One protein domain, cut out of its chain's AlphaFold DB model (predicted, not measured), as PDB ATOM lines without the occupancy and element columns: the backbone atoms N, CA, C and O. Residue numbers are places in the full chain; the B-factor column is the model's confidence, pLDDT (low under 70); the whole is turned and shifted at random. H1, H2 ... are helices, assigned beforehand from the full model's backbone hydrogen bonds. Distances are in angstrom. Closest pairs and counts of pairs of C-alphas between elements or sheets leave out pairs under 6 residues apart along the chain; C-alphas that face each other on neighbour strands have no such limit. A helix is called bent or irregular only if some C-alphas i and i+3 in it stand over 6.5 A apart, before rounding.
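AT A GLANCE: This is residues 9 to 27 and 55 to 131 of the 259 residues of the protein "MATA-HMG" of Rhizophagus irregularis (UniProt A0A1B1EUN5). One long straight helix, H4, reaches out like an arm from a small compact head of three short helices, in which H1 and H2 each pack on H3. The first part of H4 packs on the beginning of H2, while residues 107 to 131 of H4 stick out free of the head. The printed part has 96 residues with four named helices, in the order H1, H2, H3, H4 along the chain, and no named strand; the class is all helix. The whole is extended, with a radius of gyration of the C-alphas of 19.6 A, and it spans 64 by 29 by 19 A, the length being made by the arm.

IN THESE COORDINATES: Find C-alpha 92 at (-25.631, 5.426, -29.957); from there H4, residues 92 to 131, runs 58.0 A to C-alpha 131 at (-22.759, 41.434, 15.359). Before it, look at residues 76 to 88 for H3, 18.0 A long, and at residues 56 to 70 for H2, 21.7 A long. H1, residues 9 to 18, begins at C-alpha 9 at (-49.359, 1.553, -23.558) and is 14.7 A long.

HOW THE PARTS SIT: Start from H4: its residues 95 to 102 alone touch residues 56 to 60 of H2, with the C-alphas of Ala 56 and Tyr 98 the closest at 5.4 A, and the two lines are about perpendicular at 76 degrees. H2 also touches H3, where the C-alphas of Arg 61 and Thr 83 are the closest at 5.5 A; they run opposite ways at a steep tilt of 57 degrees. Next look at H3, which with residues 78 to 82 alone touches H1; the closest C-alphas are those of Ala 12 and Val 82, 5.3 A apart, and the tilt of 71 degrees is only just about perpendicular. The packing of the helices is mostly crossed, with 0 of these 3 touching pairs at a shallow tilt. H3 and H4 are close but not clearly touching, the closest C-alphas being those of Trp 87 and Arg 95 at 8.0 A. H1 and H2 are also close but not clearly touching, with the C-alphas of Leu 15 and Ser 68 the closest at 7.8 A, and H1 and H4 are apart. In H2 and H3 each O i to N i+4 pair is within hydrogen-bond range; in H1 5 of 6 are, and in H4 35 of 36.

THE WHOLE: The C-alphas of Val 17 and Thr 131 are the two farthest apart, at 65.1 A. Without the free stretch the body has 71 residues and spans 33 by 20 by 18 A. Residues 28 to 54 are not printed, and C-alphas 27 and 55 are 14.2 A apart across this cut, which lies in the link from H1 to H2. The links from H2 to H3 and from H3 to H4 are tight. The mean pLDDT of the printed part is 87.6, and residues 126 to 131 are under 70.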
ATOM      1  N   GLU A   9     -50.157   2.112 -22.462       91.81
ATOM      2  CA  GLU A   9     -49.359   1.553 -23.558       91.81
ATOM      3  C   GLU A   9     -49.976   1.881 -24.917       91.81
ATOM      4  O   GLU A   9     -49.292   2.353 -25.821       91.81
ATOM      5  N   TYR A  10     -51.290   1.682 -25.040       91.81
ATOM      6  CA  TYR A  10     -52.021   1.948 -26.271       91.81
ATOM      7  C   TYR A  10     -51.969   3.436 -26.627       91.81
ATOM      8  O   TYR A  10     -51.630   3.802 -27.753       91.81
ATOM      9  N   LEU A  11     -52.204   4.302 -25.637       92.25
ATOM     10  CA  LEU A  11     -52.118   5.749 -25.821       92.25
ATOM     11  C   LEU A  11     -50.697   6.204 -26.184       92.25
ATOM     12  O   LEU A  11     -50.523   7.099 -27.010       92.25
ATOM     13  N   ALA A  12     -49.670   5.581 -25.597       93.31
ATOM     14  CA  ALA A  12     -48.279   5.871 -25.923       93.31
ATOM     15  C   ALA A  12     -47.935   5.468 -27.365       93.31
ATOM     16  O   ALA A  12     -47.337   6.261 -28.088       93.31
ATOM     17  N   ASN A  13     -48.351   4.278 -27.803       92.19
ATOM     18  CA  ASN A  13     -48.114   3.806 -29.167       92.19
ATOM     19  C   ASN A  13     -48.836   4.674 -30.205       92.19
ATOM     20  O   ASN A  13     -48.229   5.056 -31.203       92.19
ATOM     21  N   SER A  14     -50.085   5.064 -29.931       91.88
ATOM     22  CA  SER A  14     -50.827   6.009 -30.773       91.88
ATOM     23  C   SER A  14     -50.111   7.364 -30.885       91.88
ATOM     24  O   SER A  14     -49.970   7.913 -31.979       91.88
ATOM     25  N   LEU A  15     -49.585   7.887 -29.770       91.88
ATOM     26  CA  LEU A  15     -48.846   9.148 -29.770       91.88
ATOM     27  C   LEU A  15     -47.527   9.050 -30.549       91.88
ATOM     28  O   LEU A  15     -47.212   9.974 -31.291       91.88
ATOM     29  N   ILE A  16     -46.779   7.950 -30.422       92.69
ATOM     30  CA  ILE A  16     -45.493   7.751 -31.115       92.69
ATOM     31  C   ILE A  16     -45.634   7.919 -32.626       92.69
ATOM     32  O   ILE A  16     -44.799   8.584 -33.230       92.69
ATOM     33  N   VAL A  17     -46.695   7.371 -33.222       90.94
ATOM     34  CA  VAL A  17     -46.939   7.459 -34.672       90.94
ATOM     35  C   VAL A  17     -47.180   8.906 -35.124       90.94
ATOM     36  O   VAL A  17     -46.837   9.273 -36.242       90.94
ATOM     37  N   ARG A  18     -47.733   9.751 -34.246       89.38
ATOM     38  CA  ARG A  18     -48.008  11.170 -34.529       89.38
ATOM     39  C   ARG A  18     -46.815  12.096 -34.290       89.38
ATOM     40  O   ARG A  18     -46.863  13.253 -34.725       89.38
ATOM     41  N   LEU A  19     -45.807  11.652 -33.540       90.56
ATOM     42  CA  LEU A  19     -44.632  12.453 -33.207       90.56
ATOM     43  C   LEU A  19     -43.625  12.432 -34.355       90.56
ATOM     44  O   LEU A  19     -43.331  11.379 -34.916       90.56
ATOM     45  N   ASP A  20     -43.038  13.588 -34.658       87.56
ATOM     46  CA  ASP A  20     -41.938  13.639 -35.611       87.56
ATOM     47  C   ASP A  20     -40.619  13.289 -34.909       87.56
ATOM     48  O   ASP A  20     -40.107  14.032 -34.064       87.56
ATOM     49  N   ARG A  21     -40.043  12.139 -35.277       87.19
ATOM     50  CA  ARG A  21     -38.756  11.686 -34.734       87.19
ATOM     51  C   ARG A  21     -37.632  12.676 -35.043       87.19
ATOM     52  O   ARG A  21     -36.728  12.803 -34.221       87.19
ATOM     53  N   ARG A  22     -37.700  13.411 -36.160       85.31
ATOM     54  CA  ARG A  22     -36.660  14.368 -36.580       85.31
ATOM     55  C   ARG A  22     -36.569  15.589 -35.663       85.31
ATOM     56  O   ARG A  22     -35.512  16.202 -35.585       85.31
ATOM     57  N   ASN A  23     -37.635  15.886 -34.916       84.25
ATOM     58  CA  ASN A  23     -37.660  16.958 -33.916       84.25
ATOM     59  C   ASN A  23     -37.117  16.511 -32.543       84.25
ATOM     60  O   ASN A  23     -36.843  17.339 -31.668       84.25
ATOM     61  N   ILE A  24     -36.974  15.199 -32.338       85.38
ATOM     62  CA  ILE A  24     -36.522  14.590 -31.080       85.38
ATOM     63  C   ILE A  24     -35.078  14.086 -31.220       85.38
ATOM     64  O   ILE A  24     -34.297  14.194 -30.271       85.38
ATOM     65  N   PHE A  25     -34.707  13.559 -32.387       86.19
ATOM     66  CA  PHE A  25     -33.374  13.055 -32.695       86.19
ATOM     67  C   PHE A  25     -32.902  13.583 -34.063       86.19
ATOM     68  O   PHE A  25     -33.387  13.107 -35.091       86.19
ATOM     69  N   PRO A  26     -31.940  14.526 -34.100       80.00
ATOM     70  CA  PRO A  26     -31.335  15.236 -32.968       80.00
ATOM     71  C   PRO A  26     -32.325  16.197 -32.265       80.00
ATOM     72  O   PRO A  26     -33.355  16.552 -32.829       80.00
ATOM     73  N   PRO A  27     -32.050  16.607 -31.013       79.56
ATOM     74  CA  PRO A  27     -32.934  17.491 -30.253       79.56
ATOM     75  C   PRO A  27     -33.144  18.846 -30.943       79.56
ATOM     76  O   PRO A  27     -32.193  19.614 -31.083       79.56
ATOM     77  N   ASN A  55     -30.356  14.704 -16.189       92.12
ATOM     78  CA  ASN A  55     -29.763  13.632 -16.999       92.12
ATOM     79  C   ASN A  55     -30.226  13.739 -18.471       92.12
ATOM     80  O   ASN A  55     -31.314  14.248 -18.741       92.12
ATOM     81  N   ALA A  56     -29.453  13.184 -19.409       91.50
ATOM     82  CA  ALA A  56     -29.780  13.036 -20.831       91.50
ATOM     83  C   ALA A  56     -31.207  12.528 -21.076       91.50
ATOM     84  O   ALA A  56     -31.917  13.076 -21.918       91.50
ATOM     85  N   PHE A  57     -31.669  11.545 -20.297       93.19
ATOM     86  CA  PHE A  57     -33.043  11.049 -20.402       93.19
ATOM     87  C   PHE A  57     -34.086  12.132 -20.085       93.19
ATOM     88  O   PHE A  57     -35.104  12.233 -20.763       93.19
ATOM     89  N   LEU A  58     -33.842  12.971 -19.073       92.44
ATOM     90  CA  LEU A  58     -34.752  14.062 -18.704       92.44
ATOM     91  C   LEU A  58     -34.766  15.168 -19.760       92.44
ATOM     92  O   LEU A  58     -35.821  15.743 -20.026       92.44
ATOM     93  N   ILE A  59     -33.614  15.433 -20.373       91.75
ATOM     94  CA  ILE A  59     -33.489  16.354 -21.504       91.75
ATOM     95  C   ILE A  59     -34.289  15.817 -22.701       91.75
ATOM     96  O   ILE A  59     -35.109  16.541 -23.263       91.75
ATOM     97  N   CYS A  60     -34.141  14.529 -23.027       93.06
ATOM     98  CA  CYS A  60     -34.939  13.863 -24.058       93.06
ATOM     99  C   CYS A  60     -36.441  13.935 -23.749       93.06
ATOM    100  O   CYS A  60     -37.214  14.370 -24.600       93.06
ATOM    101  N   ARG A  61     -36.857  13.633 -22.511       94.12
ATOM    102  CA  ARG A  61     -38.263  13.731 -22.084       94.12
ATOM    103  C   ARG A  61     -38.843  15.122 -22.303       94.12
ATOM    104  O   ARG A  61     -39.999  15.242 -22.688       94.12
ATOM    105  N   LYS A  62     -38.055  16.170 -22.059       91.69
ATOM    106  CA  LYS A  62     -38.491  17.550 -22.281       91.69
ATOM    107  C   LYS A  62     -38.666  17.860 -23.772       91.69
ATOM    108  O   LYS A  62     -39.649  18.494 -24.128       91.69
ATOM    109  N   ASN A  63     -37.795  17.358 -24.647       91.88
ATOM    110  CA  ASN A  63     -38.000  17.486 -26.096       91.88
ATOM    111  C   ASN A  63     -39.246  16.739 -26.578       91.88
ATOM    112  O   ASN A  63     -40.046  17.303 -27.319       91.88
ATOM    113  N   VAL A  64     -39.453  15.508 -26.098       93.38
ATOM    114  CA  VAL A  64     -40.675  14.736 -26.379       93.38
ATOM    115  C   VAL A  64     -41.909  15.476 -25.869       93.38
ATOM    116  O   VAL A  64     -42.930  15.499 -26.549       93.38
ATOM    117  N   GLN A  65     -41.828  16.099 -24.690       93.69
ATOM    118  CA  GLN A  65     -42.908  16.907 -24.136       93.69
ATOM    119  C   GLN A  65     -43.251  18.085 -25.050       93.69
ATOM    120  O   GLN A  65     -44.423  18.257 -25.363       93.69
ATOM    121  N   GLU A  66     -42.272  18.881 -25.483       91.12
ATOM    122  CA  GLU A  66     -42.534  20.020 -26.377       91.12
ATOM    123  C   GLU A  66     -43.143  19.573 -27.710       91.12
ATOM    124  O   GLU A  66     -44.105  20.175 -28.183       91.12
ATOM    125  N   GLU A  67     -42.671  18.461 -28.275       91.06
ATOM    126  CA  GLU A  67     -43.265  17.909 -29.494       91.06
ATOM    127  C   GLU A  67     -44.687  17.372 -29.258       91.06
ATOM    128  O   GLU A  67     -45.592  17.593 -30.059       91.06
ATOM    129  N   SER A  68     -44.927  16.729 -28.114       91.44
ATOM    130  CA  SER A  68     -46.254  16.228 -27.738       91.44
ATOM    131  C   SER A  68     -47.251  17.363 -27.513       91.44
ATOM    132  O   SER A  68     -48.408  17.241 -27.915       91.44
ATOM    133  N   LYS A  69     -46.800  18.489 -26.943       91.25
ATOM    134  CA  LYS A  69     -47.612  19.704 -26.784       91.25
ATOM    135  C   LYS A  69     -48.083  20.239 -28.134       91.25
ATOM    136  O   LYS A  69     -49.251  20.589 -28.252       91.25
ATOM    137  N   ARG A  70     -47.231  20.227 -29.169       88.00
ATOM    138  CA  ARG A  70     -47.633  20.607 -30.542       88.00
ATOM    139  C   ARG A  70     -48.736  19.711 -31.100       88.00
ATOM    140  O   ARG A  70     -49.534  20.151 -31.917       88.00
ATOM    141  N   LYS A  71     -48.782  18.451 -30.662       87.44
ATOM    142  CA  LYS A  71     -49.788  17.461 -31.068       87.44
ATOM    143  C   LYS A  71     -51.012  17.422 -30.145       87.44
ATOM    144  O   LYS A  71     -51.874  16.576 -30.378       87.44
ATOM    145  N   GLY A  72     -51.086  18.296 -29.137       88.19
ATOM    146  CA  GLY A  72     -52.209  18.409 -28.200       88.19
ATOM    147  C   GLY A  72     -52.160  17.463 -26.993       88.19
ATOM    148  O   GLY A  72     -53.130  17.392 -26.244       88.19
ATOM    149  N   THR A  73     -51.055  16.741 -26.766       88.81
ATOM    150  CA  THR A  73     -50.938  15.807 -25.634       88.81
ATOM    151  C   THR A  73     -50.091  16.388 -24.510       88.81
ATOM    152  O   THR A  73     -48.893  16.618 -24.665       88.81
ATOM    153  N   TYR A  74     -50.701  16.523 -23.331       90.81
ATOM    154  CA  TYR A  74     -50.060  17.074 -22.130       90.81
ATOM    155  C   TYR A  74     -49.922  16.053 -20.991       90.81
ATOM    156  O   TYR A  74     -49.331  16.354 -19.954       90.81
ATOM    157  N   ASN A  75     -50.438  14.831 -21.165       93.12
ATOM    158  CA  ASN A  75     -50.400  13.805 -20.126       93.12
ATOM    159  C   ASN A  75     -48.971  13.287 -19.917       93.12
ATOM    160  O   ASN A  75     -48.399  12.572 -20.746       93.12
ATOM    161  N   MET A  76     -48.409  13.610 -18.756       94.44
ATOM    162  CA  MET A  76     -47.005  13.342 -18.466       94.44
ATOM    163  C   MET A  76     -46.685  11.860 -18.263       94.44
ATOM    164  O   MET A  76     -45.538  11.450 -18.465       94.44
ATOM    165  N   ARG A  77     -47.686  11.037 -17.914       93.62
ATOM    166  CA  ARG A  77     -47.540   9.578 -17.813       93.62
ATOM    167  C   ARG A  77     -47.331   8.970 -19.198       93.62
ATOM    168  O   ARG A  77     -46.397   8.193 -19.387       93.62
ATOM    169  N   ILE A  78     -48.141   9.398 -20.165       94.12
ATOM    170  CA  ILE A  78     -48.027   8.985 -21.570       94.12
ATOM    171  C   ILE A  78     -46.694   9.478 -22.145       94.12
ATOM    172  O   ILE A  78     -45.928   8.677 -22.670       94.12
ATOM    173  N   ILE A  79     -46.349  10.756 -21.950       95.31
ATOM    174  CA  ILE A  79     -45.075  11.333 -22.421       95.31
ATOM    175  C   ILE A  79     -43.872  10.587 -21.838       95.31
ATOM    176  O   ILE A  79     -42.924  10.278 -22.563       95.31
ATOM    177  N   SER A  80     -43.897  10.262 -20.543       96.12
ATOM    178  CA  SER A  80     -42.813   9.504 -19.907       96.12
ATOM    179  C   SER A  80     -42.674   8.114 -20.526       96.12
ATOM    180  O   SER A  80     -41.556   7.697 -20.827       96.12
ATOM    181  N   LYS A  81     -43.797   7.431 -20.782       95.69
ATOM    182  CA  LYS A  81     -43.805   6.118 -21.430       95.69
ATOM    183  C   LYS A  81     -43.264   6.180 -22.860       95.69
ATOM    184  O   LYS A  81     -42.372   5.405 -23.201       95.69
ATOM    185  N   VAL A  82     -43.735   7.137 -23.658       95.44
ATOM    186  CA  VAL A  82     -43.252   7.390 -25.024       95.44
ATOM    187  C   VAL A  82     -41.757   7.681 -25.036       95.44
ATOM    188  O   VAL A  82     -41.015   7.077 -25.805       95.44
ATOM    189  N   THR A  83     -41.291   8.542 -24.130       95.94
ATOM    190  CA  THR A  83     -39.863   8.856 -24.004       95.94
ATOM    191  C   THR A  83     -39.056   7.599 -23.700       95.94
ATOM    192  O   THR A  83     -38.004   7.396 -24.295       95.94
ATOM    193  N   SER A  84     -39.531   6.725 -22.806       96.19
ATOM    194  CA  SER A  84     -38.849   5.460 -22.516       96.19
ATOM    195  C   SER A  84     -38.744   4.550 -23.738       96.19
ATOM    196  O   SER A  84     -37.690   3.952 -23.938       96.19
ATOM    197  N   ILE A  85     -39.799   4.448 -24.552       94.75
ATOM    198  CA  ILE A  85     -39.788   3.647 -25.787       94.75
ATOM    199  C   ILE A  85     -38.793   4.245 -26.792       94.75
ATOM    200  O   ILE A  85     -37.892   3.552 -27.262       94.75
ATOM    201  N   LEU A  86     -38.892   5.549 -27.053       94.25
ATOM    202  CA  LEU A  86     -38.011   6.265 -27.975       94.25
ATOM    203  C   LEU A  86     -36.542   6.200 -27.548       94.25
ATOM    204  O   LEU A  86     -35.675   5.911 -28.366       94.25
ATOM    205  N   TRP A  87     -36.254   6.410 -26.264       95.31
ATOM    206  CA  TRP A  87     -34.893   6.370 -25.734       95.31
ATOM    207  C   TRP A  87     -34.264   4.981 -25.868       95.31
ATOM    208  O   TRP A  87     -33.094   4.869 -26.241       95.31
ATOM    209  N   LYS A  88     -35.033   3.915 -25.605       94.56
ATOM    210  CA  LYS A  88     -34.580   2.528 -25.797       94.56
ATOM    211  C   LYS A  88     -34.251   2.239 -27.262       94.56
ATOM    212  O   LYS A  88     -33.226   1.615 -27.514       94.56
ATOM    213  N   ASN A  89     -35.048   2.776 -28.184       93.06
ATOM    214  CA  ASN A  89     -34.890   2.604 -29.631       93.06
ATOM    215  C   ASN A  89     -33.913   3.605 -30.284       93.06
ATOM    216  O   ASN A  89     -33.720   3.568 -31.500       93.06
ATOM    217  N   ALA A  90     -33.332   4.521 -29.506       92.19
ATOM    218  CA  ALA A  90     -32.383   5.507 -30.008       92.19
ATOM    219  C   ALA A  90     -31.005   4.881 -30.269       92.19
ATOM    220  O   ALA A  90     -30.524   4.070 -29.464       92.19
ATOM    221  N   THR A  91     -30.353   5.294 -31.355       93.62
ATOM    222  CA  THR A  91     -28.999   4.849 -31.703       93.62
ATOM    223  C   THR A  91     -27.954   5.446 -30.757       93.62
ATOM    224  O   THR A  91     -28.227   6.353 -29.958       93.62
ATOM    225  N   ARG A  92     -26.722   4.927 -30.807       91.75
ATOM    226  CA  ARG A  92     -25.631   5.426 -29.957       91.75
ATOM    227  C   ARG A  92     -25.296   6.882 -30.294       91.75
ATOM    228  O   ARG A  92     -25.060   7.671 -29.382       91.75
ATOM    229  N   GLU A  93     -25.337   7.233 -31.571       90.56
ATOM    230  CA  GLU A  93     -25.038   8.559 -32.113       90.56
ATOM    231  C   GLU A  93     -26.089   9.574 -31.654       90.56
ATOM    232  O   GLU A  93     -25.746  10.639 -31.138       90.56
ATOM    233  N   GLU A  94     -27.370   9.203 -31.751       90.12
ATOM    234  CA  GLU A  94     -28.497   9.999 -31.260       90.12
ATOM    235  C   GLU A  94     -28.347  10.297 -29.756       90.12
ATOM    236  O   GLU A  94     -28.489  11.444 -29.317       90.12
ATOM    237  N   ARG A  95     -27.985   9.287 -28.953       91.00
ATOM    238  CA  ARG A  95     -27.746   9.452 -27.508       91.00
ATOM    239  C   ARG A  95     -26.534  10.332 -27.206       91.00
ATOM    240  O   ARG A  95     -26.541  11.034 -26.196       91.00
ATOM    241  N   GLU A  96     -25.509  10.319 -28.052       92.19
ATOM    242  CA  GLU A  96     -24.294  11.111 -27.845       92.19
ATOM    243  C   GLU A  96     -24.546  12.617 -27.996       92.19
ATOM    244  O   GLU A  96     -23.975  13.425 -27.264       92.19
ATOM    245  N   VAL A  97     -25.463  13.019 -28.882       91.38
ATOM    246  CA  VAL A  97     -25.910  14.422 -28.966       91.38
ATOM    247  C   VAL A  97     -26.527  14.869 -27.638       91.38
ATOM    248  O   VAL A  97     -26.185  15.931 -27.118       91.38
ATOM    249  N   TYR A  98     -27.363  14.023 -27.033       92.44
ATOM    250  CA  TYR A  98     -27.942  14.301 -25.720       92.44
ATOM    251  C   TYR A  98     -26.894  14.347 -24.602       92.44
ATOM    252  O   TYR A  98     -27.011  15.192 -23.719       92.44
ATOM    253  N   LYS A  99     -25.856  13.502 -24.631       91.62
ATOM    254  CA  LYS A  99     -24.754  13.585 -23.653       91.62
ATOM    255  C   LYS A  99     -23.985  14.899 -23.764       91.62
ATOM    256  O   LYS A  99     -23.737  15.538 -22.745       91.62
ATOM    257  N   ARG A 100     -23.668  15.339 -24.985       90.88
ATOM    258  CA  ARG A 100     -23.035  16.647 -25.219       90.88
ATOM    259  C   ARG A 100     -23.890  17.787 -24.663       90.88
ATOM    260  O   ARG A 100     -23.369  18.668 -23.984       90.88
ATOM    261  N   LEU A 101     -25.205  17.722 -24.868       90.00
ATOM    262  CA  LEU A 101     -26.138  18.694 -24.304       90.00
ATOM    263  C   LEU A 101     -26.156  18.662 -22.764       90.00
ATOM    264  O   LEU A 101     -26.115  19.721 -22.144       90.00
ATOM    265  N   VAL A 102     -26.145  17.482 -22.132       90.44
ATOM    266  CA  VAL A 102     -26.036  17.366 -20.664       90.44
ATOM    267  C   VAL A 102     -24.777  18.038 -20.145       90.44
ATOM    268  O   VAL A 102     -24.864  18.763 -19.160       90.44
ATOM    269  N   ASN A 103     -23.632  17.832 -20.795       89.69
ATOM    270  CA  ASN A 103     -22.379  18.450 -20.371       89.69
ATOM    271  C   ASN A 103     -22.488  19.979 -20.422       89.69
ATOM    272  O   ASN A 103     -22.190  20.646 -19.437       89.69
ATOM    273  N   ASN A 104     -23.042  20.537 -21.501       89.62
ATOM    274  CA  ASN A 104     -23.276  21.981 -21.598       89.62
ATOM    275  C   ASN A 104     -24.221  22.495 -20.497       89.62
ATOM    276  O   ASN A 104     -23.964  23.529 -19.881       89.62
ATOM    277  N   VAL A 105     -25.306  21.767 -20.213       87.69
ATOM    278  CA  VAL A 105     -26.239  22.105 -19.125       87.69
ATOM    279  C   VAL A 105     -25.547  22.019 -17.761       87.69
ATOM    280  O   VAL A 105     -25.777  22.876 -16.906       87.69
ATOM    281  N   TYR A 106     -24.694  21.015 -17.555       88.56
ATOM    282  CA  TYR A 106     -23.914  20.823 -16.337       88.56
ATOM    283  C   TYR A 106     -22.949  21.984 -16.104       88.56
ATOM    284  O   TYR A 106     -22.931  22.535 -15.007       88.56
ATOM    285  N   GLU A 107     -22.227  22.417 -17.137       87.75
ATOM    286  CA  GLU A 107     -21.310  23.556 -17.058       87.75
ATOM    287  C   GLU A 107     -22.030  24.836 -16.625       87.75
ATOM    288  O   GLU A 107     -21.593  25.542 -15.710       87.75
ATOM    289  N   ILE A 108     -23.187  25.126 -17.229       85.81
ATOM    290  CA  ILE A 108     -23.989  26.296 -16.850       85.81
ATOM    291  C   ILE A 108     -24.536  26.133 -15.425       85.81
ATOM    292  O   ILE A 108     -24.504  27.081 -14.638       85.81
ATOM    293  N   HIS A 109     -25.013  24.939 -15.065       86.00
ATOM    294  CA  HIS A 109     -25.513  24.647 -13.724       86.00
ATOM    295  C   HIS A 109     -24.434  24.837 -12.653       86.00
ATOM    296  O   HIS A 109     -24.695  25.454 -11.616       86.00
ATOM    297  N   HIS A 110     -23.226  24.334 -12.908       85.62
ATOM    298  CA  HIS A 110     -22.078  24.455 -12.023       85.62
ATOM    299  C   HIS A 110     -21.726  25.930 -11.814       85.62
ATOM    300  O   HIS A 110     -21.746  26.404 -10.679       85.62
ATOM    301  N   LYS A 111     -21.563  26.698 -12.901       85.81
ATOM    302  CA  LYS A 111     -21.293  28.146 -12.839       85.81
ATOM    303  C   LYS A 111     -22.357  28.908 -12.040       85.81
ATOM    304  O   LYS A 111     -22.014  29.673 -11.139       85.81
ATOM    305  N   ARG A 112     -23.649  28.671 -12.313       83.44
ATOM    306  CA  ARG A 112     -24.765  29.310 -11.584       83.44
ATOM    307  C   ARG A 112     -24.751  28.950 -10.098       83.44
ATOM    308  O   ARG A 112     -24.952  29.814  -9.249       83.44
ATOM    309  N   THR A 113     -24.477  27.690  -9.786       81.06
ATOM    310  CA  THR A 113     -24.406  27.193  -8.409       81.06
ATOM    311  C   THR A 113     -23.237  27.816  -7.640       81.06
ATOM    312  O   THR A 113     -23.433  28.263  -6.510       81.06
ATOM    313  N   CYS A 114     -22.056  27.932  -8.257       84.25
ATOM    314  CA  CYS A 114     -20.893  28.597  -7.661       84.25
ATOM    315  C   CYS A 114     -21.179  30.066  -7.321       84.25
ATOM    316  O   CYS A 114     -20.891  30.506  -6.209       84.25
ATOM    317  N   ILE A 115     -21.798  30.816  -8.244       84.62
ATOM    318  CA  ILE A 115     -22.167  32.226  -8.020       84.62
ATOM    319  C   ILE A 115     -23.098  32.359  -6.808       84.62
ATOM    320  O   ILE A 115     -22.918  33.247  -5.974       84.62
ATOM    321  N   ILE A 116     -24.074  31.459  -6.684       82.50
ATOM    322  CA  ILE A 116     -25.024  31.475  -5.569       82.50
ATOM    323  C   ILE A 116     -24.318  31.195  -4.239       82.50
ATOM    324  O   ILE A 116     -24.519  31.947  -3.286       82.50
ATOM    325  N   TYR A 117     -23.456  30.176  -4.170       82.75
ATOM    326  CA  TYR A 117     -22.705  29.883  -2.945       82.75
ATOM    327  C   TYR A 117     -21.779  31.030  -2.535       82.75
ATOM    328  O   TYR A 117     -21.751  31.387  -1.355       82.75
ATOM    329  N   LYS A 118     -21.096  31.668  -3.494       85.12
ATOM    330  CA  LYS A 118     -20.275  32.856  -3.231       85.12
ATOM    331  C   LYS A 118     -21.109  33.993  -2.629       85.12
ATOM    332  O   LYS A 118     -20.742  34.549  -1.596       85.12
ATOM    333  N   LYS A 119     -22.283  34.270  -3.204       83.19
ATOM    334  CA  LYS A 119     -23.198  35.311  -2.711       83.19
ATOM    335  C   LYS A 119     -23.748  35.001  -1.311       83.19
ATOM    336  O   LYS A 119     -23.844  35.897  -0.475       83.19
ATOM    337  N   ILE A 120     -24.075  33.739  -1.022       82.56
ATOM    338  CA  ILE A 120     -24.496  33.304   0.323       82.56
ATOM    339  C   ILE A 120     -23.363  33.524   1.339       82.56
ATOM    340  O   ILE A 120     -23.611  34.055   2.426       82.56
ATOM    341  N   ALA A 121     -22.123  33.175   0.984       83.44
ATOM    342  CA  ALA A 121     -20.958  33.373   1.844       83.44
ATOM    343  C   ALA A 121     -20.722  34.863   2.161       83.44
ATOM    344  O   ALA A 121     -20.564  35.224   3.329       83.44
ATOM    345  N   GLU A 122     -20.794  35.747   1.164       83.00
ATOM    346  CA  GLU A 122     -20.678  37.205   1.344       83.00
ATOM    347  C   GLU A 122     -21.762  37.775   2.286       83.00
ATOM    348  O   GLU A 122     -21.471  38.575   3.186       83.00
ATOM    349  N   ILE A 123     -23.012  37.315   2.154       80.31
ATOM    350  CA  ILE A 123     -24.117  37.705   3.049       80.31
ATOM    351  C   ILE A 123     -23.869  37.210   4.483       80.31
ATOM    352  O   ILE A 123     -24.142  37.928   5.448       80.31
ATOM    353  N   SER A 124     -23.333  36.001   4.655       76.50
ATOM    354  CA  SER A 124     -23.021  35.467   5.987       76.50
ATOM    355  C   SER A 124     -21.892  36.249   6.682       76.50
ATOM    356  O   SER A 124     -22.009  36.599   7.860       76.50
ATOM    357  N   ASN A 125     -20.850  36.628   5.935       74.06
ATOM    358  CA  ASN A 125     -19.706  37.386   6.447       74.06
ATOM    359  C   ASN A 125     -20.081  38.829   6.820       74.06
ATOM    360  O   ASN A 125     -19.636  39.344   7.848       74.06
ATOM    361  N   SER A 126     -20.952  39.470   6.036       69.31
ATOM    362  CA  SER A 126     -21.461  40.815   6.339       69.31
ATOM    363  C   SER A 126     -22.388  40.843   7.565       69.31
ATOM    364  O   SER A 126     -22.303  41.780   8.364       69.31
ATOM    365  N   LYS A 127     -23.205  39.802   7.792       65.00
ATOM    366  CA  LYS A 127     -23.993  39.653   9.034       65.00
ATOM    367  C   LYS A 127     -23.101  39.474  10.269       65.00
ATOM    368  O   LYS A 127     -23.330  40.142  11.275       65.00
ATOM    369  N   LYS A 128     -22.043  38.654  10.183       59.19
ATOM    370  CA  LYS A 128     -21.100  38.421  11.295       59.19
ATOM    371  C   LYS A 128     -20.358  39.697  11.720       59.19
ATOM    372  O   LYS A 128     -20.188  39.929  12.918       59.19
ATOM    373  N   LYS A 129     -19.987  40.554  10.760       57.06
ATOM    374  CA  LYS A 129     -19.310  41.839  11.022       57.06
ATOM    375  C   LYS A 129     -20.203  42.853  11.752       57.06
ATOM    376  O   LYS A 129     -19.700  43.620  12.563       57.06
ATOM    377  N   ARG A 130     -21.524  42.825  11.522       52.56
ATOM    378  CA  ARG A 130     -22.492  43.683  12.237       52.56
ATOM    379  C   ARG A 130     -22.741  43.241  13.681       52.56
ATOM    380  O   ARG A 130     -23.035  44.075  14.524       52.56
ATOM    381  N   THR A 131     -22.595  41.951  13.987       54.06
ATOM    382  CA  THR A 131     -22.759  41.434  15.359       54.06
ATOM    383  C   THR A 131     -21.486  41.509  16.206       54.06
ATOM    384  O   THR A 131     -21.561  41.396  17.425       54.06
TER     385      THR A 131